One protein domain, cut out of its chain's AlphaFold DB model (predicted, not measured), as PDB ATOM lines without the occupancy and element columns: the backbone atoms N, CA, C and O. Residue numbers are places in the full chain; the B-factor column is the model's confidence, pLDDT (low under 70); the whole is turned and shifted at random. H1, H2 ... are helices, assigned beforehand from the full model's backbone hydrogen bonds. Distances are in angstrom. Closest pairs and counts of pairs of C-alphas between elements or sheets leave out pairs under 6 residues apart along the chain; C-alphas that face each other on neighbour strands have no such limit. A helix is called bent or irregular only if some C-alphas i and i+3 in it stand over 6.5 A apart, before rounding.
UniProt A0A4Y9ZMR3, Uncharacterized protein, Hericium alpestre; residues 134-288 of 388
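This is residues 134 to 288 of the 388 residues of an uncharacterized protein of Hericium alpestre (UniProt A0A4Y9ZMR3). A loose cluster of short helices, H1, H2, H3, H5, H6, H7 and arm H8b, makes one end of the model, and a long open loop runs out from it to tiny H4 at the far end and back. Arm H8a of bent H8 reaches from the cluster toward that far end. The printed part has 155 residues, with eight named helices, H1 to H8 in order, and no named strand; the class is all helix, with 70 residues, under half, in named helices. It is loose, with a radius of gyration of the C-alphas of 19.4 A, and elongated, spanning 58 by 34 by 32 A.

Find C-alpha 138 at (168.383, 258.389, 156.843), where H1, residues 138 to 142, begins. Next come H2, residues 151 to 157, irregular with C-alphas 153 and 156 7.7 A apart, H3, 161 to 165, and H4, 189 to 192. H5, 214 to 223, is 14.2 A long; H6, 231 to 240, 14.6 A; H7 is 242 to 245. H8, 256 to 280, was assigned as one helix by its hydrogen bonds but is bent, C-alphas 266 and 269 being 6.8 A apart: H8a, 256 to 266, is 15.3 A long, and H8b, 269 to 280, is 16.8 A long and ends with C-alpha 280 at (180.050, 240.637, 146.871).

Start at the hub, H6: with its residues 269 to 274 alone, H8b touches it, closest C-alphas Val 240 and Pro 270, 4.2 A, opposite ways at a steep tilt of 48 degrees. H3 touches H5, closest C-alphas Leu 162 and Leu 221, 4.7 A. H1 and H5 only just touch, with 3 pairs of C-alphas within 8 A, closest Pro 138 and Thr 215, 6.5 A. H7 and H8a only just touch too, with 3 such pairs, closest Thr 245 and Thr 266, 5.4 A. H2 is close to but not clearly touching H3, closest C-alphas Gln 157 and Asp 163, 7.2 A. H4 touches no helix. Every O i to N i+4 pair is within hydrogen-bond range in H3, H5, H8a and H8b, against 0 of 1 in H1, 1 of 3 in H2 and 5 of 6 in H6; O i to N i+3 gives 2 of 2 in H1 and 2 of 4 in H2, and H4 and H7 are too short for an i+4 pair.

The C-alphas farthest apart, Pro 195 and Asn 229, are 59.4 A apart. The printed part has no cut; the links H3 to H4 and H4 to H5 are long, and residues 192 to 198 and 200 to 213 stand free. Look for pLDDT under 70 at residues 176 to 186 and 286 to 288.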
ATOM      1  N   ALA A 134     163.857 247.810 150.521       78.06
ATOM      2  CA  ALA A 134     163.078 248.837 151.191       78.06
ATOM      3  C   ALA A 134     163.873 250.158 151.221       78.06
ATOM      4  O   ALA A 134     165.087 250.132 151.450       78.06
ATOM      5  N   PRO A 135     163.221 251.312 150.990       85.12
ATOM      6  CA  PRO A 135     163.912 252.593 150.961       85.12
ATOM      7  C   PRO A 135     164.661 252.823 152.278       85.12
ATOM      8  O   PRO A 135     164.083 252.696 153.359       85.12
ATOM      9  N   PHE A 136     165.950 253.156 152.176       90.38
ATOM     10  CA  PHE A 136     166.806 253.424 153.331       90.38
ATOM     11  C   PHE A 136     166.271 254.612 154.140       90.38
ATOM     12  O   PHE A 136     165.938 255.655 153.574       90.38
ATOM     13  N   ASP A 137     166.207 254.464 155.465       91.38
ATOM     14  CA  ASP A 137     165.804 255.529 156.384       91.38
ATOM     15  C   ASP A 137     167.040 256.316 156.858       91.38
ATOM     16  O   ASP A 137     167.814 255.799 157.670       91.38
ATOM     17  N   PRO A 138     167.225 257.587 156.446       90.31
ATOM     18  CA  PRO A 138     168.383 258.389 156.843       90.31
ATOM     19  C   PRO A 138     168.519 258.577 158.358       90.31
ATOM     20  O   PRO A 138     169.605 258.876 158.852       90.31
ATOM     21  N   ARG A 139     167.439 258.381 159.129       92.00
ATOM     22  CA  ARG A 139     167.476 258.462 160.597       92.00
ATOM     23  C   ARG A 139     168.378 257.397 161.217       92.00
ATOM     24  O   ARG A 139     168.848 257.604 162.336       92.00
ATOM     25  N   LEU A 140     168.685 256.314 160.500       91.06
ATOM     26  CA  LEU A 140     169.640 255.299 160.946       91.06
ATOM     27  C   LEU A 140     171.042 255.874 161.183       91.06
ATOM     28  O   LEU A 140     171.732 255.397 162.076       91.06
ATOM     29  N   LEU A 141     171.432 256.947 160.489       91.31
ATOM     30  CA  LEU A 141     172.709 257.640 160.716       91.31
ATOM     31  C   LEU A 141     172.729 258.492 161.993       91.31
ATOM     32  O   LEU A 141     173.786 258.908 162.453       91.31
ATOM     33  N   THR A 142     171.564 258.766 162.583       92.69
ATOM     34  CA  THR A 142     171.452 259.568 163.817       92.69
ATOM     35  C   THR A 142     171.385 258.718 165.081       92.69
ATOM     36  O   THR A 142     171.355 259.256 166.190       92.69
ATOM     37  N   ARG A 143     171.344 257.389 164.937       94.12
ATOM     38  CA  ARG A 143     171.283 256.483 166.081       94.12
ATOM     39  C   ARG A 143     172.613 256.478 166.845       94.12
ATOM     40  O   ARG A 143     173.671 256.625 166.225       94.12
ATOM     41  N   PRO A 144     172.585 256.248 168.168       95.56
ATOM     42  CA  PRO A 144     173.803 256.021 168.932       95.56
ATOM     43  C   PRO A 144     174.613 254.865 168.337       95.56
ATOM     44  O   PRO A 144     174.045 253.840 167.960       95.56
ATOM     45  N   VAL A 145     175.932 255.029 168.266       95.75
ATOM     46  CA  VAL A 145     176.834 253.919 167.933       95.75
ATOM     47  C   VAL A 145     176.744 252.836 169.005       95.75
ATOM     48  O   VAL A 145     176.549 253.143 170.187       95.75
ATOM     49  N   LEU A 146     176.906 251.574 168.606       95.69
ATOM     50  CA  LEU A 146     177.019 250.476 169.561       95.69
ATOM     51  C   LEU A 146     178.218 250.735 170.485       95.69
ATOM     52  O   LEU A 146     179.267 251.182 170.013       95.69
ATOM     53  N   PRO A 147     178.094 250.495 171.799       94.88
ATOM     54  CA  PRO A 147     179.206 250.704 172.711       94.88
ATOM     55  C   PRO A 147     180.367 249.767 172.365       94.88
ATOM     56  O   PRO A 147     180.167 248.658 171.870       94.88
ATOM     57  N   TYR A 148     181.585 250.195 172.697       92.00
ATOM     58  CA  TYR A 148     182.753 249.321 172.696       92.00
ATOM     59  C   TYR A 148     182.628 248.334 173.868       92.00
ATOM     60  O   TYR A 148     183.123 248.565 174.971       92.00
ATOM     61  N   ALA A 149     181.874 247.266 173.639       91.00
ATOM     62  CA  ALA A 149     181.524 246.236 174.604       91.00
ATOM     63  C   ALA A 149     181.751 244.853 173.990       91.00
ATOM     64  O   ALA A 149     182.036 244.731 172.797       91.00
ATOM     65  N   ARG A 150     181.632 243.795 174.798       91.69
ATOM     66  CA  ARG A 150     181.704 242.431 174.265       91.69
ATOM     67  C   ARG A 150     180.597 242.233 173.236       91.69
ATOM     68  O   ARG A 150     179.469 242.659 173.465       91.69
ATOM     69  N   PHE A 151     180.898 241.543 172.137       92.69
ATOM     70  CA  PHE A 151     179.906 241.331 171.079       92.69
ATOM     71  C   PHE A 151     178.647 240.616 171.595       92.69
ATOM     72  O   PHE A 151     177.540 241.009 171.245       92.69
ATOM     73  N   ASP A 152     178.800 239.667 172.526       92.81
ATOM     74  CA  ASP A 152     177.688 238.957 173.182       92.81
ATOM     75  C   ASP A 152     176.647 239.897 173.827       92.81
ATOM     76  O   ASP A 152     175.479 239.533 173.947       92.81
ATOM     77  N   GLU A 153     177.060 241.099 174.244       94.88
ATOM     78  CA  GLU A 153     176.208 242.095 174.911       94.88
ATOM     79  C   GLU A 153     175.399 242.945 173.917       94.88
ATOM     80  O   GLU A 153     174.417 243.582 174.300       94.88
ATOM     81  N   VAL A 154     175.804 242.969 172.642       95.81
ATOM     82  CA  VAL A 154     175.213 243.830 171.602       95.81
ATOM     83  C   VAL A 154     174.747 243.070 170.363       95.81
ATOM     84  O   VAL A 154     174.073 243.660 169.527       95.81
ATOM     85  N   GLN A 155     175.041 241.773 170.244       94.69
ATOM     86  CA  GLN A 155     174.714 240.949 169.073       94.69
ATOM     87  C   GLN A 155     173.219 240.938 168.719       94.69
ATOM     88  O   GLN A 155     172.863 240.813 167.553       94.69
ATOM     89  N   ASP A 156     172.333 241.109 169.706       95.62
ATOM     90  CA  ASP A 156     170.883 241.202 169.485       95.62
ATOM     91  C   ASP A 156     170.474 242.466 168.708       95.62
ATOM     92  O   ASP A 156     169.360 242.527 168.201       95.62
ATOM     93  N   GLN A 157     171.356 243.465 168.622       96.25
ATOM     94  CA  GLN A 157     171.143 244.730 167.911       96.25
ATOM     95  C   GLN A 157     171.759 244.725 166.503       96.25
ATOM     96  O   GLN A 157     171.667 245.728 165.797       96.25
ATOM     97  N   VAL A 158     172.417 243.630 166.106       96.88
ATOM     98  CA  VAL A 158     173.143 243.518 164.837       96.88
ATOM     99  C   VAL A 158     172.342 242.659 163.863       96.88
ATOM    100  O   VAL A 158     172.256 241.441 164.020       96.88
ATOM    101  N   HIS A 159     171.738 243.298 162.860       96.75
ATOM    102  CA  HIS A 159     170.898 242.643 161.848       96.75
ATOM    103  C   HIS A 159     171.372 242.886 160.414       96.75
ATOM    104  O   HIS A 159     170.948 242.186 159.497       96.75
ATOM    105  N   THR A 160     172.244 243.869 160.212       97.81
ATOM    106  CA  THR A 160     172.815 244.254 158.920       97.81
ATOM    107  C   THR A 160     174.309 244.529 159.061       97.81
ATOM    108  O   THR A 160     174.816 244.743 160.169       97.81
ATOM    109  N   LEU A 161     175.027 244.586 157.937       97.19
ATOM    110  CA  LEU A 161     176.432 244.993 157.932       97.19
ATOM    111  C   LEU A 161     176.608 246.426 158.462       97.19
ATOM    112  O   LEU A 161     177.593 246.698 159.150       97.19
ATOM    113  N   LEU A 162     175.635 247.319 158.228       97.50
ATOM    114  CA  LEU A 162     175.626 248.656 158.827       97.50
ATOM    115  C   LEU A 162     175.630 248.583 160.358       97.50
ATOM    116  O   LEU A 162     176.402 249.295 160.987       97.50
ATOM    117  N   ASP A 163     174.798 247.740 160.970       97.06
ATOM    118  CA  ASP A 163     174.759 247.588 162.435       97.06
ATOM    119  C   ASP A 163     176.090 247.105 162.997       97.06
ATOM    120  O   ASP A 163     176.547 247.611 164.021       97.06
ATOM    121  N   LEU A 164     176.728 246.168 162.295       96.75
ATOM    122  CA  LEU A 164     178.005 245.596 162.698       96.75
ATOM    123  C   LEU A 164     179.128 246.646 162.718       96.75
ATOM    124  O   LEU A 164     179.932 246.657 163.649       96.75
ATOM    125  N   VAL A 165     179.181 247.530 161.715       95.88
ATOM    126  CA  VAL A 165     180.225 248.570 161.611       95.88
ATOM    127  C   VAL A 165     179.881 249.856 162.362       95.88
ATOM    128  O   VAL A 165     180.768 250.667 162.620       95.88
ATOM    129  N   TRP A 166     178.614 250.060 162.738       96.12
ATOM    130  CA  TRP A 166     178.147 251.236 163.484       96.12
ATOM    131  C   TRP A 166     178.452 251.120 164.984       96.12
ATOM    132  O   TRP A 166     177.575 251.269 165.840       96.12
ATOM    133  N   ALA A 167     179.712 250.841 165.305       95.38
ATOM    134  CA  ALA A 167     180.207 250.593 166.649       95.38
ATOM    135  C   ALA A 167     181.288 251.601 167.047       95.38
ATOM    136  O   ALA A 167     182.050 252.105 166.220       95.38
ATOM    137  N   ALA A 168     181.367 251.892 168.342       95.06
ATOM    138  CA  ALA A 168     182.429 252.706 168.898       95.06
ATOM    139  C   ALA A 168     183.771 251.978 168.755       95.06
ATOM    140  O   ALA A 168     183.924 250.816 169.140       95.06
ATOM    141  N   LEU A 169     184.754 252.698 168.226       93.12
ATOM    142  CA  LEU A 169     186.125 252.221 168.145       93.12
ATOM    143  C   LEU A 169     186.754 252.135 169.545       93.12
ATOM    144  O   LEU A 169     186.383 252.913 170.434       93.12
ATOM    145  N   PRO A 170     187.727 251.230 169.756       91.56
ATOM    146  CA  PRO A 170     188.535 251.233 170.966       91.56
ATOM    147  C   PRO A 170     189.202 252.596 171.153       91.56
ATOM    148  O   PRO A 170     189.621 253.256 170.197       91.56
ATOM    149  N   GLN A 171     189.352 253.007 172.409       90.06
ATOM    150  CA  GLN A 171     190.153 254.181 172.718       90.06
ATOM    151  C   GLN A 171     191.597 253.940 172.262       90.06
ATOM    152  O   GLN A 171     192.190 252.913 172.600       90.06
ATOM    153  N   SER A 172     192.160 254.899 171.519       84.69
ATOM    154  CA  SER A 172     193.573 254.857 171.146       84.69
ATOM    155  C   SER A 172     194.432 254.732 172.415       84.69
ATOM    156  O   SER A 172     194.210 255.493 173.368       84.69
ATOM    157  N   PRO A 173     195.373 253.772 172.474       84.38
ATOM    158  CA  PRO A 173     196.229 253.603 173.633       84.38
ATOM    159  C   PRO A 173     197.036 254.870 173.902       84.38
ATOM    160  O   PRO A 173     197.409 255.602 172.985       84.38
ATOM    161  N   THR A 174     197.355 255.124 175.169       79.81
ATOM    162  CA  THR A 174     198.194 256.265 175.535       79.81
ATOM    163  C   THR A 174     199.545 256.168 174.823       79.81
ATOM    164  O   THR A 174     200.266 255.179 174.983       79.81
ATOM    165  N   ILE A 175     199.888 257.208 174.059       71.81
ATOM    166  CA  ILE A 175     201.204 257.359 173.431       71.81
ATOM    167  C   ILE A 175     202.265 257.431 174.540       71.81
ATOM    168  O   ILE A 175     202.034 257.976 175.621       71.81
ATOM    169  N   TYR A 176     203.419 256.822 174.302       66.25
ATOM    170  CA  TYR A 176     204.482 256.678 175.289       66.25
ATOM    171  C   TYR A 176     205.186 257.995 175.673       66.25
ATOM    172  O   TYR A 176     205.098 259.019 175.001       66.25
ATOM    173  N   GLU A 177     205.941 257.933 176.775       60.12
ATOM    174  CA  GLU A 177     206.814 259.002 177.276       60.12
ATOM    175  C   GLU A 177     207.986 259.261 176.324       60.12
ATOM    176  O   GLU A 177     208.579 258.308 175.830       60.12
ATOM    177  N   THR A 178     208.394 260.522 176.155       60.47
ATOM    178  CA  THR A 178     209.359 261.071 175.170       60.47
ATOM    179  C   THR A 178     210.676 260.286 174.931       60.47
ATOM    180  O   THR A 178     211.389 260.580 173.978       60.47
ATOM    181  N   GLY A 179     211.013 259.268 175.729       63.22
ATOM    182  CA  GLY A 179     212.184 258.395 175.586       63.22
ATOM    183  C   GLY A 179     211.987 257.033 174.896       63.22
ATOM    184  O   GLY A 179     212.988 256.360 174.693       63.22
ATOM    185  N   GLN A 180     210.773 256.594 174.526       62.09
ATOM    186  CA  GLN A 180     210.600 255.295 173.821       62.09
ATOM    187  C   GLN A 180     210.715 255.403 172.285       62.09
ATOM    188  O   GLN A 180     210.761 254.395 171.600       62.09
ATOM    189  N   LEU A 181     210.880 256.620 171.738       60.75
ATOM    190  CA  LEU A 181     211.207 256.873 170.318       60.75
ATOM    191  C   LEU A 181     212.646 256.440 169.950       60.75
ATOM    192  O   LEU A 181     213.108 256.692 168.837       60.75
ATOM    193  N   VAL A 182     213.402 255.856 170.886       58.97
ATOM    194  CA  VAL A 182     214.806 255.480 170.683       58.97
ATOM    195  C   VAL A 182     214.864 254.309 169.702       58.97
ATOM    196  O   VAL A 182     214.615 253.167 170.065       58.97
ATOM    197  N   GLY A 183     215.190 254.615 168.445       57.12
ATOM    198  CA  GLY A 183     215.242 253.648 167.344       57.12
ATOM    199  C   GLY A 183     214.332 254.006 166.169       57.12
ATOM    200  O   GLY A 183     214.593 253.562 165.053       57.12
ATOM    201  N   THR A 184     213.329 254.867 166.371       59.22
ATOM    202  CA  THR A 184     212.567 255.452 165.262       59.22
ATOM    203  C   THR A 184     213.495 256.336 164.433       59.22
ATOM    204  O   THR A 184     214.337 257.055 164.984       59.22
ATOM    205  N   LYS A 185     213.363 256.289 163.101       63.09
ATOM    206  CA  LYS A 185     214.148 257.136 162.198       63.09
ATOM    207  C   LYS A 185     213.931 258.598 162.589       63.09
ATOM    208  O   LYS A 185     212.863 259.161 162.366       63.09
ATOM    209  N   ALA A 186     214.960 259.219 163.158       65.62
ATOM    210  CA  ALA A 186     214.946 260.654 163.370       65.62
ATOM    211  C   ALA A 186     214.855 261.345 162.000       65.62
ATOM    212  O   ALA A 186     215.540 260.906 161.064       65.62
ATOM    213  N   PRO A 187     214.057 262.417 161.862       71.75
ATOM    214  CA  PRO A 187     214.019 263.151 160.614       71.75
ATOM    215  C   PRO A 187     215.431 263.625 160.262       71.75
ATOM    216  O   PRO A 187     216.167 264.180 161.083       71.75
ATOM    217  N   THR A 188     215.837 263.337 159.039       75.50
ATOM    218  CA  THR A 188     217.148 263.654 158.496       75.50
ATOM    219  C   THR A 188     217.258 265.155 158.217       75.50
ATOM    220  O   THR A 188     216.251 265.821 157.958       75.50
ATOM    221  N   PRO A 189     218.476 265.724 158.174       81.25
ATOM    222  CA  PRO A 189     218.663 267.123 157.783       81.25
ATOM    223  C   PRO A 189     218.027 267.471 156.429       81.25
ATOM    224  O   PRO A 189     217.545 268.585 156.256       81.25
ATOM    225  N   ARG A 190     217.968 266.513 155.491       73.75
ATOM    226  CA  ARG A 190     217.308 266.678 154.185       73.75
ATOM    227  C   ARG A 190     215.795 266.862 154.322       73.75
ATOM    228  O   ARG A 190     215.229 267.690 153.620       73.75
ATOM    229  N   GLU A 191     215.158 266.141 155.240       72.56
ATOM    230  CA  GLU A 191     213.719 266.262 155.524       72.56
ATOM    231  C   GLU A 191     213.385 267.591 156.221       72.56
ATOM    232  O   GLU A 191     212.339 268.177 155.962       72.56
ATOM    233  N   TYR A 192     214.302 268.143 157.025       73.12
ATOM    234  CA  TYR A 192     214.163 269.507 157.559       73.12
ATOM    235  C   TYR A 192     214.478 270.607 156.538       73.12
ATOM    236  O   TYR A 192     214.038 271.747 156.700       73.12
ATOM    237  N   ALA A 193     215.232 270.285 155.485       81.50
ATOM    238  CA  ALA A 193     215.638 271.224 154.446       81.50
ATOM    239  C   ALA A 193     214.586 271.414 153.338       81.50
ATOM    240  O   ALA A 193     214.884 272.074 152.341       81.50
ATOM    241  N   ILE A 194     213.365 270.881 153.499       78.69
ATOM    242  CA  ILE A 194     212.260 271.133 152.563       78.69
ATOM    243  C   ILE A 194     212.066 272.653 152.441       78.69
ATOM    244  O   ILE A 194     211.881 273.323 153.468       78.69
ATOM    245  N   PRO A 195     212.110 273.227 151.224       84.62
ATOM    246  CA  PRO A 195     211.923 274.657 151.036       84.62
ATOM    247  C   PRO A 195     210.607 275.134 151.659       84.62
ATOM    248  O   PRO A 195     209.564 274.506 151.500       84.62
ATOM    249  N   LYS A 196     210.620 276.294 152.330       82.19
ATOM    250  CA  LYS A 196     209.419 276.921 152.926       82.19
ATOM    251  C   LYS A 196     208.154 276.933 152.042       82.19
ATOM    252  O   LYS A 196     207.067 276.829 152.613       82.19
ATOM    253  N   PRO A 197     208.212 277.125 150.705       84.94
ATOM    254  CA  PRO A 197     207.008 277.020 149.879       84.94
ATOM    255  C   PRO A 197     206.378 275.619 149.872       84.94
ATOM    256  O   PRO A 197     205.151 275.552 149.808       84.94
ATOM    257  N   ASP A 198     207.189 274.568 150.007       76.06
ATOM    258  CA  ASP A 198     206.815 273.152 149.867       76.06
ATOM    259  C   ASP A 198     206.565 272.455 151.210       76.06
ATOM    260  O   ASP A 198     206.055 271.339 151.259       76.06
ATOM    261  N   GLN A 199     206.903 273.112 152.323       79.31
ATOM    262  CA  GLN A 199     206.569 272.617 153.654       79.31
ATOM    263  C   GLN A 199     205.049 272.516 153.815       79.31
ATOM    264  O   GLN A 199     204.311 273.434 153.446       79.31
ATOM    265  N   LEU A 200     204.579 271.416 154.412       78.06
ATOM    266  CA  LEU A 200     203.180 271.256 154.798       78.06
ATOM    267  C   LEU A 200     202.794 272.389 155.758       78.06
ATOM    268  O   LEU A 200     203.263 272.443 156.892       78.06
ATOM    269  N   LYS A 201     201.955 273.318 155.292       77.19
ATOM    270  CA  LYS A 201     201.588 274.514 156.072       77.19
ATOM    271  C   LYS A 201     200.430 274.262 157.024       77.19
ATOM    272  O   LYS A 201     200.390 274.849 158.094       77.19
ATOM    273  N   ASN A 202     199.483 273.424 156.604       74.88
ATOM    274  CA  ASN A 202     198.243 273.178 157.325       74.88
ATOM    275  C   ASN A 202     197.875 271.699 157.231       74.88
ATOM    276  O   ASN A 202     197.863 271.136 156.137       74.88
ATOM    277  N   ILE A 203     197.496 271.113 158.361       72.50
ATOM    278  CA  ILE A 203     196.717 269.878 158.404       72.50
ATOM    279  C   ILE A 203     195.263 270.321 158.534       72.50
ATOM    280  O   ILE A 203     194.880 270.911 159.545       72.50
ATOM    281  N   VAL A 204     194.470 270.122 157.482       73.81
ATOM    282  CA  VAL A 204     193.058 270.516 157.485       73.81
ATOM    283  C   VAL A 204     192.234 269.318 157.925       73.81
ATOM    284  O   VAL A 204     192.112 268.339 157.196       73.81
ATOM    285  N   TYR A 205     191.675 269.399 159.128       75.56
ATOM    286  CA  TYR A 205     190.726 268.408 159.607       75.56
ATOM    287  C   TYR A 205     189.334 268.700 159.032       75.56
ATOM    288  O   TYR A 205     188.706 269.704 159.372       75.56
ATOM    289  N   CYS A 206     188.863 267.829 158.142       80.50
ATOM    290  CA  CYS A 206     187.563 267.943 157.485       80.50
ATOM    291  C   CYS A 206     186.573 266.942 158.094       80.50
ATOM    292  O   CYS A 206     186.374 265.866 157.538       80.50
ATOM    293  N   VAL A 207     185.940 267.304 159.217       78.19
ATOM    294  CA  VAL A 207     184.985 266.437 159.948       78.19
ATOM    295  C   VAL A 207     183.926 265.834 159.019       78.19
ATOM    296  O   VAL A 207     183.629 264.653 159.104       78.19
ATOM    297  N   ASN A 208     183.412 266.636 158.083       83.44
ATOM    298  CA  ASN A 208     182.302 266.265 157.205       83.44
ATOM    299  C   ASN A 208     182.763 265.947 155.776       83.44
ATOM    300  O   ASN A 208     182.017 266.171 154.825       83.44
ATOM    301  N   MET A 209     184.008 265.487 155.593       85.56
ATOM    302  CA  MET A 209     184.546 265.186 154.258       85.56
ATOM    303  C   MET A 209     183.700 264.151 153.507       85.56
ATOM    304  O   MET A 209     183.567 264.240 152.289       85.56
ATOM    305  N   LEU A 210     183.123 263.191 154.235       85.94
ATOM    306  CA  LEU A 210     182.345 262.085 153.674       85.94
ATOM    307  C   LEU A 210     180.827 262.320 153.719       85.94
ATOM    308  O   LEU A 210     180.085 261.538 153.131       85.94
ATOM    309  N   ALA A 211     180.363 263.424 154.317       89.06
ATOM    310  CA  ALA A 211     178.937 263.729 154.456       89.06
ATOM    311  C   ALA A 211     178.127 263.637 153.141       89.06
ATOM    312  O   ALA A 211     176.994 263.161 153.192       89.06
ATOM    313  N   PRO A 212     178.659 264.017 151.954       90.44
ATOM    314  CA  PRO A 212     177.916 263.878 150.700       90.44
ATOM    315  C   PRO A 212     177.589 262.434 150.292       90.44
ATOM    316  O   PRO A 212     176.640 262.242 149.540       90.44
ATOM    317  N   ILE A 213     178.359 261.441 150.756       91.50
ATOM    318  CA  ILE A 213     178.208 260.026 150.365       91.50
ATOM    319  C   ILE A 213     177.705 259.130 151.506       91.50
ATOM    320  O   ILE A 213     177.377 257.971 151.273       91.50
ATOM    321  N   GLU A 214     177.615 259.646 152.736       91.31
ATOM    322  CA  GLU A 214     177.243 258.862 153.925       91.31
ATOM    323  C   GLU A 214     175.911 258.121 153.771       91.31
ATOM    324  O   GLU A 214     175.807 256.958 154.154       91.31
ATOM    325  N   THR A 215     174.896 258.765 153.185       93.44
ATOM    326  CA  THR A 215     173.572 258.144 153.004       93.44
ATOM    327  C   THR A 215     173.616 256.989 152.006       93.44
ATOM    328  O   THR A 215     173.001 255.953 152.246       93.44
ATOM    329  N   GLU A 216     174.360 257.139 150.909       93.06
ATOM    330  CA  GLU A 216     174.504 256.096 149.888       93.06
ATOM    331  C   GLU A 216     175.277 254.896 150.442       93.06
ATOM    332  O   GLU A 216     174.843 253.755 150.299       93.06
ATOM    333  N   VAL A 217     176.377 255.155 151.154       93.31
ATOM    334  CA  VAL A 217     177.174 254.109 151.807       93.31
ATOM    335  C   VAL A 217     176.350 253.375 152.862       93.31
ATOM    336  O   VAL A 217     176.356 252.147 152.905       93.31
ATOM    337  N   ALA A 218     175.599 254.094 153.696       95.50
ATOM    338  CA  ALA A 218     174.772 253.462 154.716       95.50
ATOM    339  C   ALA A 218     173.635 252.628 154.118       95.50
ATOM    340  O   ALA A 218     173.345 251.555 154.641       95.50
ATOM    341  N   ALA A 219     173.045 253.063 153.002       95.06
ATOM    342  CA  ALA A 219     172.072 252.266 152.266       95.06
ATOM    343  C   ALA A 219     172.686 250.960 151.732       95.06
ATOM    344  O   ALA A 219     172.080 249.902 151.901       95.06
ATOM    345  N   LEU A 220     173.898 251.015 151.162       94.88
ATOM    346  CA  LEU A 220     174.625 249.824 150.696       94.88
ATOM    347  C   LEU A 220     174.897 248.837 151.839       94.88
ATOM    348  O   LEU A 220     174.624 247.649 151.711       94.88
ATOM    349  N   LEU A 221     175.388 249.330 152.976       96.88
ATOM    350  CA  LEU A 221     175.698 248.491 154.137       96.88
ATOM    351  C   LEU A 221     174.439 247.936 154.818       96.88
ATOM    352  O   LEU A 221     174.454 246.826 155.342       96.88
ATOM    353  N   HIS A 222     173.344 248.695 154.828       96.88
ATOM    354  CA  HIS A 222     172.072 248.251 155.397       96.88
ATOM    355  C   HIS A 222     171.405 247.164 154.541       96.88
ATOM    356  O   HIS A 222     170.650 246.350 155.066       96.88
ATOM    357  N   ALA A 223     171.672 247.133 153.233       96.12
ATOM    358  CA  ALA A 223     171.120 246.126 152.331       96.12
ATOM    359  C   ALA A 223     171.707 244.718 152.551       96.12
ATOM    360  O   ALA A 223     171.073 243.745 152.154       96.12
ATOM    361  N   ILE A 224     172.879 244.605 153.187       96.62
ATOM    362  CA  ILE A 224     173.558 243.329 153.439       96.62
ATOM    363  C   ILE A 224     173.103 242.779 154.803       96.62
ATOM    364  O   ILE A 224     173.449 243.366 155.838       96.62
ATOM    365  N   PRO A 225     172.321 241.683 154.843       97.19
ATOM    366  CA  PRO A 225     171.803 241.129 156.088       97.19
ATOM    367  C   PRO A 225     172.900 240.440 156.908       97.19
ATOM    368  O   PRO A 225     173.854 239.872 156.384       97.19
ATOM    369  N   PHE A 226     172.732 240.445 158.227       96.56
ATOM    370  CA  PHE A 226     173.588 239.732 159.165       96.56
ATOM    371  C   PHE A 226     172.777 238.664 159.912       96.56
ATOM    372  O   PHE A 226     171.934 238.994 160.746       96.56
ATOM    373  N   ASP A 227     173.036 237.380 159.641       96.12
ATOM    374  CA  ASP A 227     172.435 236.263 160.371       96.12
ATOM    375  C   ASP A 227     173.382 235.714 161.441       96.12
ATOM    376  O   ASP A 227     174.345 235.008 161.160       96.12
ATOM    377  N   ARG A 228     173.049 235.956 162.707       94.69
ATOM    378  CA  ARG A 228     173.786 235.427 163.864       94.69
ATOM    379  C   ARG A 228     173.771 233.900 163.995       94.69
ATOM    380  O   ARG A 228     174.577 233.343 164.733       94.69
ATOM    381  N   ASN A 229     172.822 233.219 163.352       94.88
ATOM    382  CA  ASN A 229     172.769 231.756 163.355       94.88
ATOM    383  C   ASN A 229     173.668 231.159 162.264       94.88
ATOM    384  O   ASN A 229     173.992 229.969 162.328       94.88
ATOM    385  N   ASN A 230     174.092 231.978 161.296       93.38
ATOM    386  CA  ASN A 230     175.071 231.605 160.293       93.38
ATOM    387  C   ASN A 230     176.486 231.724 160.890       93.38
ATOM    388  O   ASN A 230     176.937 232.784 161.327       93.38
ATOM    389  N   GLN A 231     177.211 230.602 160.906       90.69
ATOM    390  CA  GLN A 231     178.565 230.534 161.454       90.69
ATOM    391  C   GLN A 231     179.548 231.442 160.705       90.69
ATOM    392  O   GLN A 231     180.439 232.016 161.333       90.69
ATOM    393  N   SER A 232     179.387 231.604 159.395       87.50
ATOM    394  CA  SER A 232     180.266 232.424 158.563       87.50
ATOM    395  C   SER A 232     180.091 233.909 158.855       87.50
ATOM    396  O   SER A 232     181.081 234.627 158.986       87.50
ATOM    397  N   HIS A 233     178.860 234.351 159.123       94.19
ATOM    398  CA  HIS A 233     178.582 235.717 159.571       94.19
ATOM    399  C   HIS A 233     179.195 235.991 160.946       94.19
ATOM    400  O   HIS A 233     179.811 237.034 161.163       94.19
ATOM    401  N   MET A 234     179.111 235.026 161.865       93.75
ATOM    402  CA  MET A 234     179.761 235.145 163.170       93.75
ATOM    403  C   MET A 234     181.292 235.192 163.052       93.75
ATOM    404  O   MET A 234     181.928 236.004 163.720       93.75
ATOM    405  N   LEU A 235     181.891 234.389 162.166       88.94
ATOM    406  CA  LEU A 235     183.325 234.457 161.847       88.94
ATOM    407  C   LEU A 235     183.719 235.750 161.128       88.94
ATOM    408  O   LEU A 235     184.860 236.190 161.235       88.94
ATOM    409  N   PHE A 236     182.813 236.352 160.367       91.38
ATOM    410  CA  PHE A 236     183.033 237.650 159.749       91.38
ATOM    411  C   PHE A 236     183.012 238.764 160.803       91.38
ATOM    412  O   PHE A 236     183.886 239.630 160.807       91.38
ATOM    413  N   ALA A 237     182.085 238.701 161.766       94.44
ATOM    414  CA  ALA A 237     182.009 239.655 162.869       94.44
ATOM    415  C   ALA A 237     183.302 239.717 163.695       94.44
ATOM    416  O   ALA A 237     183.683 240.806 164.123       94.44
ATOM    417  N   THR A 238     184.031 238.608 163.861       91.06
ATOM    418  CA  THR A 238     185.326 238.627 164.570       91.06
ATOM    419  C   THR A 238     186.420 239.411 163.842       91.06
ATOM    420  O   THR A 238     187.368 239.856 164.483       91.06
ATOM    421  N   ARG A 239     186.282 239.626 162.528       90.44
ATOM    422  CA  ARG A 239     187.236 240.383 161.699       90.44
ATOM    423  C   ARG A 239     186.887 241.862 161.575       90.44
ATOM    424  O   ARG A 239     187.715 242.641 161.117       90.44
ATOM    425  N   VAL A 240     185.662 242.236 161.935       93.75
ATOM    426  CA  VAL A 240     185.133 243.588 161.716       93.75
ATOM    427  C   VAL A 240     184.819 244.294 163.025       93.75
ATOM    428  O   VAL A 240     185.113 245.479 163.170       93.75
ATOM    429  N   PHE A 241     184.217 243.594 163.986       95.75
ATOM    430  CA  PHE A 241     183.694 244.242 165.177       95.75
ATOM    431  C   PHE A 241     184.838 244.694 166.106       95.75
ATOM    432  O   PHE A 241     185.663 243.858 166.499       95.75
ATOM    433  N   PRO A 242     184.874 245.975 166.532       94.31
ATOM    434  CA  PRO A 242     186.057 246.557 167.171       94.31
ATOM    435  C   PRO A 242     186.539 245.838 168.437       94.31
ATOM    436  O   PRO A 242     187.734 245.823 168.733       94.31
ATOM    437  N   TRP A 243     185.632 245.231 169.206       94.06
ATOM    438  CA  TRP A 243     186.002 244.481 170.411       94.06
ATOM    439  C   TRP A 243     186.857 243.243 170.112       94.06
ATOM    440  O   TRP A 243     187.790 242.960 170.861       94.06
ATOM    441  N   PHE A 244     186.567 242.522 169.024       93.56
ATOM    442  CA  PHE A 244     187.377 241.371 168.621       93.56
ATOM    443  C   PHE A 244     188.713 241.829 168.053       93.56
ATOM    444  O   PHE A 244     189.761 241.345 168.474       93.56
ATOM    445  N   THR A 245     188.672 242.795 167.141       92.31
ATOM    446  CA  THR A 245     189.841 243.191 166.354       92.31
ATOM    447  C   THR A 245     190.895 243.894 167.198       92.31
ATOM    448  O   THR A 245     192.084 243.712 166.985       92.31
ATOM    449  N   SER A 246     190.480 244.613 168.240       92.38
ATOM    450  CA  SER A 246     191.401 245.278 169.166       92.38
ATOM    451  C   SER A 246     191.849 244.419 170.350       92.38
ATOM    452  O   SER A 246     192.614 244.897 171.200       92.38
ATOM    453  N   ARG A 247     191.363 243.174 170.471       89.81
ATOM    454  CA  ARG A 247     191.629 242.309 171.633       89.81
ATOM    455  C   ARG A 247     193.119 242.039 171.792       89.81
ATOM    456  O   ARG A 247     193.635 242.222 172.898       89.81
ATOM    457  N   ASP A 248     193.789 241.723 170.692       86.44
ATOM    458  CA  ASP A 248     195.213 241.383 170.669       86.44
ATOM    459  C   ASP A 248     196.112 242.585 170.346       86.44
ATOM    460  O   ASP A 248     197.321 242.522 170.561       86.44
ATOM    461  N   SER A 249     195.527 243.721 169.949       87.19
ATOM    462  CA  SER A 249     196.296 244.928 169.661       87.19
ATOM    463  C   SER A 249     196.981 245.495 170.917       87.19
ATOM    464  O   SER A 249     196.429 245.392 172.034       87.19
ATOM    465  N   PRO A 250     198.147 246.155 170.753       82.94
ATOM    466  CA  PRO A 250     198.919 246.708 171.860       82.94
ATOM    467  C   PRO A 250     198.071 247.615 172.759       82.94
ATOM    468  O   PRO A 250     197.445 248.573 172.311       82.94
ATOM    469  N   LYS A 251     198.065 247.341 174.071       86.19
ATOM    470  CA  LYS A 251     197.395 248.204 175.073       86.19
ATOM    471  C   LYS A 251     198.196 249.459 175.407       86.19
ATOM    472  O   LYS A 251     197.719 250.335 176.124       86.19
ATOM    473  N   ARG A 252     199.424 249.519 174.905       83.69
ATOM    474  CA  ARG A 252     200.329 250.653 174.963       83.69
ATOM    475  C   ARG A 252     201.154 250.623 173.689       83.69
ATOM    476  O   ARG A 252     201.660 249.567 173.327       83.69
ATOM    477  N   ILE A 253     201.274 251.773 173.046       82.62
ATOM    478  CA  ILE A 253     202.165 251.952 171.906       82.62
ATOM    479  C   ILE A 253     203.574 252.163 172.466       82.62
ATOM    480  O   ILE A 253     203.738 253.002 173.353       82.62
ATOM    481  N   TYR A 254     204.574 251.423 171.989       76.25
ATOM    482  CA  TYR A 254     205.995 251.641 172.301       76.25
ATOM    483  C   TYR A 254     206.802 252.064 171.073       76.25
ATOM    484  O   TYR A 254     207.867 252.658 171.213       76.25
ATOM    485  N   SER A 255     206.288 251.783 169.881       76.00
ATOM    486  CA  SER A 255     206.947 252.018 168.607       76.00
ATOM    487  C   SER A 255     205.956 252.476 167.534       76.00
ATOM    488  O   SER A 255     204.736 252.401 167.697       76.00
ATOM    489  N   GLU A 256     206.489 252.953 166.410       74.44
ATOM    490  CA  GLU A 256     205.691 253.215 165.208       74.44
ATOM    491  C   GLU A 256     205.022 251.930 164.702       74.44
ATOM    492  O   GLU A 256     203.851 251.963 164.342       74.44
ATOM    493  N   THR A 257     205.716 250.791 164.789       79.69
ATOM    494  CA  THR A 257     205.171 249.470 164.448       79.69
ATOM    495  C   THR A 257     203.951 249.120 165.295       79.69
ATOM    496  O   THR A 257     202.939 248.728 164.738       79.69
ATOM    497  N   ASP A 258     203.968 249.377 166.609       80.19
ATOM    498  CA  ASP A 258     202.778 249.141 167.445       80.19
ATOM    499  C   ASP A 258     201.588 250.012 167.011       80.19
ATOM    500  O   ASP A 258     200.435 249.610 167.150       80.19
ATOM    501  N   THR A 259     201.862 251.228 166.521       82.81
ATOM    502  CA  THR A 259     200.819 252.118 165.991       82.81
ATOM    503  C   THR A 259     200.268 251.573 164.681       82.81
ATOM    504  O   THR A 259     199.052 251.572 164.491       82.81
ATOM    505  N   GLU A 260     201.151 251.117 163.790       83.62
ATOM    506  CA  GLU A 260     200.776 250.480 162.531       83.62
ATOM    507  C   GLU A 260     199.910 249.248 162.788       83.62
ATOM    508  O   GLU A 260     198.806 249.184 162.254       83.62
ATOM    509  N   ASP A 261     200.359 248.331 163.645       83.56
ATOM    510  CA  ASP A 261     199.635 247.109 164.001       83.56
ATOM    511  C   ASP A 261     198.267 247.444 164.601       83.56
ATOM    512  O   ASP A 261     197.241 246.932 164.159       83.56
ATOM    513  N   TRP A 262     198.217 248.395 165.541       88.56
ATOM    514  CA  TRP A 262     196.957 248.813 166.149       88.56
ATOM    515  C   TRP A 262     195.979 249.400 165.122       88.56
ATOM    516  O   TRP A 262     194.797 249.056 165.129       88.56
ATOM    517  N   ILE A 263     196.438 250.274 164.221       88.12
ATOM    518  CA  ILE A 263     195.594 250.851 163.159       88.12
ATOM    519  C   ILE A 263     195.168 249.770 162.162       88.12
ATOM    520  O   ILE A 263     194.016 249.757 161.714       88.12
ATOM    521  N   ARG A 264     196.082 248.861 161.817       86.56
ATOM    522  CA  ARG A 264     195.836 247.780 160.869       86.56
ATOM    523  C   ARG A 264     194.741 246.856 161.382       86.56
ATOM    524  O   ARG A 264     193.777 246.619 160.658       86.56
ATOM    525  N   ASP A 265     194.850 246.426 162.631       88.81
ATOM    526  CA  ASP A 265     193.887 245.530 163.261       88.81
ATOM    527  C   ASP A 265     192.529 246.208 163.466       88.81
ATOM    528  O   ASP A 265     191.487 245.629 163.175       88.81
ATOM    529  N   THR A 266     192.515 247.449 163.958       90.94
ATOM    530  CA  THR A 266     191.269 248.073 164.438       90.94
ATOM    531  C   THR A 266     190.507 248.873 163.388       90.94
ATOM    532  O   THR A 266     189.304 249.074 163.552       90.94
ATOM    533  N   LEU A 267     191.172 249.325 162.321       90.88
ATOM    534  CA  LEU A 267     190.566 250.173 161.290       90.88
ATOM    535  C   LEU A 267     190.686 249.563 159.899       90.88
ATOM    536  O   LEU A 267     189.685 249.417 159.199       90.88
ATOM    537  N   ILE A 268     191.903 249.209 159.487       87.88
ATOM    538  CA  ILE A 268     192.171 248.863 158.087       87.88
ATOM    539  C   ILE A 268     191.643 247.481 157.723       87.88
ATOM    540  O   ILE A 268     190.917 247.350 156.740       87.88
ATOM    541  N   GLY A 269     191.983 246.458 158.506       86.62
ATOM    542  CA  GLY A 269     191.493 245.094 158.317       86.62
ATOM    543  C   GLY A 269     189.962 245.038 158.268       86.62
ATOM    544  O   GLY A 269     189.413 244.548 157.277       86.62
ATOM    545  N   PRO A 270     189.257 245.630 159.253       92.12
ATOM    546  CA  PRO A 270     187.802 245.748 159.236       92.12
ATOM    547  C   PRO A 270     187.265 246.434 157.981       92.12
ATOM    548  O   PRO A 270     186.355 245.910 157.342       92.12
ATOM    549  N   ALA A 271     187.846 247.571 157.580       89.94
ATOM    550  CA  ALA A 271     187.425 248.281 156.375       89.94
ATOM    551  C   ALA A 271     187.584 247.417 155.116       89.94
ATOM    552  O   ALA A 271     186.695 247.396 154.269       89.94
ATOM    553  N   HIS A 272     188.676 246.659 155.006       85.75
ATOM    554  CA  HIS A 272     188.901 245.732 153.898       85.75
ATOM    555  C   HIS A 272     187.873 244.600 153.860       85.75
ATOM    556  O   HIS A 272     187.328 244.305 152.796       85.75
ATOM    557  N   ALA A 273     187.567 243.995 155.008       87.69
ATOM    558  CA  ALA A 273     186.541 242.960 155.101       87.69
ATOM    559  C   ALA A 273     185.151 243.496 154.712       87.69
ATOM    560  O   ALA A 273     184.413 242.835 153.984       87.69
ATOM    561  N   VAL A 274     184.819 244.722 155.127       92.31
ATOM    562  CA  VAL A 274     183.564 245.396 154.759       92.31
ATOM    563  C   VAL A 274     183.516 245.707 153.265       92.31
ATOM    564  O   VAL A 274     182.507 245.430 152.626       92.31
ATOM    565  N   MET A 275     184.600 246.228 152.680       88.81
ATOM    566  CA  MET A 275     184.678 246.466 151.233       88.81
ATOM    567  C   MET A 275     184.501 245.176 150.431       88.81
ATOM    568  O   MET A 275     183.838 245.193 149.398       88.81
ATOM    569  N   HIS A 276     185.046 244.059 150.920       84.94
ATOM    570  CA  HIS A 276     184.845 242.753 150.303       84.94
ATOM    571  C   HIS A 276     183.369 242.337 150.325       84.94
ATOM    572  O   HIS A 276     182.821 242.009 149.276       84.94
ATOM    573  N   ALA A 277     182.706 242.438 151.480       90.56
ATOM    574  CA  ALA A 277     181.281 242.129 151.589       90.56
ATOM    575  C   ALA A 277     180.417 243.041 150.695       90.56
ATOM    576  O   ALA A 277     179.498 242.579 150.028       90.56
ATOM    577  N   VAL A 278     180.752 244.333 150.603       91.50
ATOM    578  CA  VAL A 278     180.072 245.275 149.697       91.50
ATOM    579  C   VAL A 278     180.271 244.898 148.230       91.50
ATOM    580  O   VAL A 278     179.322 244.974 147.453       91.50
ATOM    581  N   ALA A 279     181.478 244.485 147.839       86.12
ATOM    582  CA  ALA A 279     181.765 244.067 146.469       86.12
ATOM    583  C   ALA A 279     181.038 242.767 146.085       86.12
ATOM    584  O   ALA A 279     180.625 242.627 144.936       86.12
ATOM    585  N   LEU A 280     180.856 241.850 147.041       85.94
ATOM    586  CA  LEU A 280     180.050 240.637 146.871       85.94
ATOM    587  C   LEU A 280     178.540 240.916 146.916       85.94
ATOM    588  O   LEU A 280     177.760 240.169 146.332       85.94
ATOM    589  N   GLY A 281     178.127 241.979 147.609       90.69
ATOM    590  CA  GLY A 281     176.728 242.211 147.967       90.69
ATOM    591  C   GLY A 281     176.219 241.275 149.071       90.69
ATOM    592  O   GLY A 281     175.016 241.243 149.313       90.69
ATOM    593  N   ASP A 282     177.115 240.534 149.730       93.06
ATOM    594  CA  ASP A 282     176.808 239.590 150.805       93.06
ATOM    595  C   ASP A 282     178.023 239.379 151.728       93.06
ATOM    596  O   ASP A 282     179.153 239.747 151.394       93.06
ATOM    597  N   ILE A 283     177.805 238.787 152.901       90.88
ATOM    598  CA  ILE A 283     178.885 238.365 153.795       90.88
ATOM    599  C   ILE A 283     179.464 237.042 153.271       90.88
ATOM    600  O   ILE A 283     178.715 236.091 153.084       90.88
ATOM    601  N   PRO A 284     180.788 236.941 153.047       84.81
ATOM    602  CA  PRO A 284     181.383 235.735 152.480       84.81
ATOM    603  C   PRO A 284     181.157 234.509 153.378       84.81
ATOM    604  O   PRO A 284     181.503 234.516 154.564       84.81
ATOM    605  N   ASP A 285     180.606 233.447 152.783       75.31
ATOM    606  CA  ASP A 285     180.299 232.177 153.450       75.31
ATOM    607  C   ASP A 285     181.548 231.362 153.806       75.31
ATOM    608  O   ASP A 285     181.494 230.503 154.691       75.31
ATOM    609  N   ASP A 286     182.681 231.611 153.153       63.59
ATOM    610  CA  ASP A 286     183.909 230.870 153.373       63.59
ATOM    611  C   ASP A 286     185.059 231.751 153.874       63.59
ATOM    612  O   ASP A 286     185.216 232.941 153.594       63.59
ATOM    613  N   VAL A 287     185.917 231.122 154.672       56.09
ATOM    614  CA  VAL A 287     187.296 231.576 154.826       56.09
ATOM    615  C   VAL A 287     188.055 230.908 153.691       56.09
ATOM    616  O   VAL A 287     188.839 230.000 153.950       56.09
ATOM    617  N   SER A 288     187.755 231.231 152.425       49.81
ATOM    618  CA  SER A 288     188.554 230.634 151.356       49.81
ATOM    619  C   SER A 288     190.017 231.026 151.619       49.81
ATOM    620  O   SER A 288     190.303 232.211 151.807       49.81
TER     621      SER A 288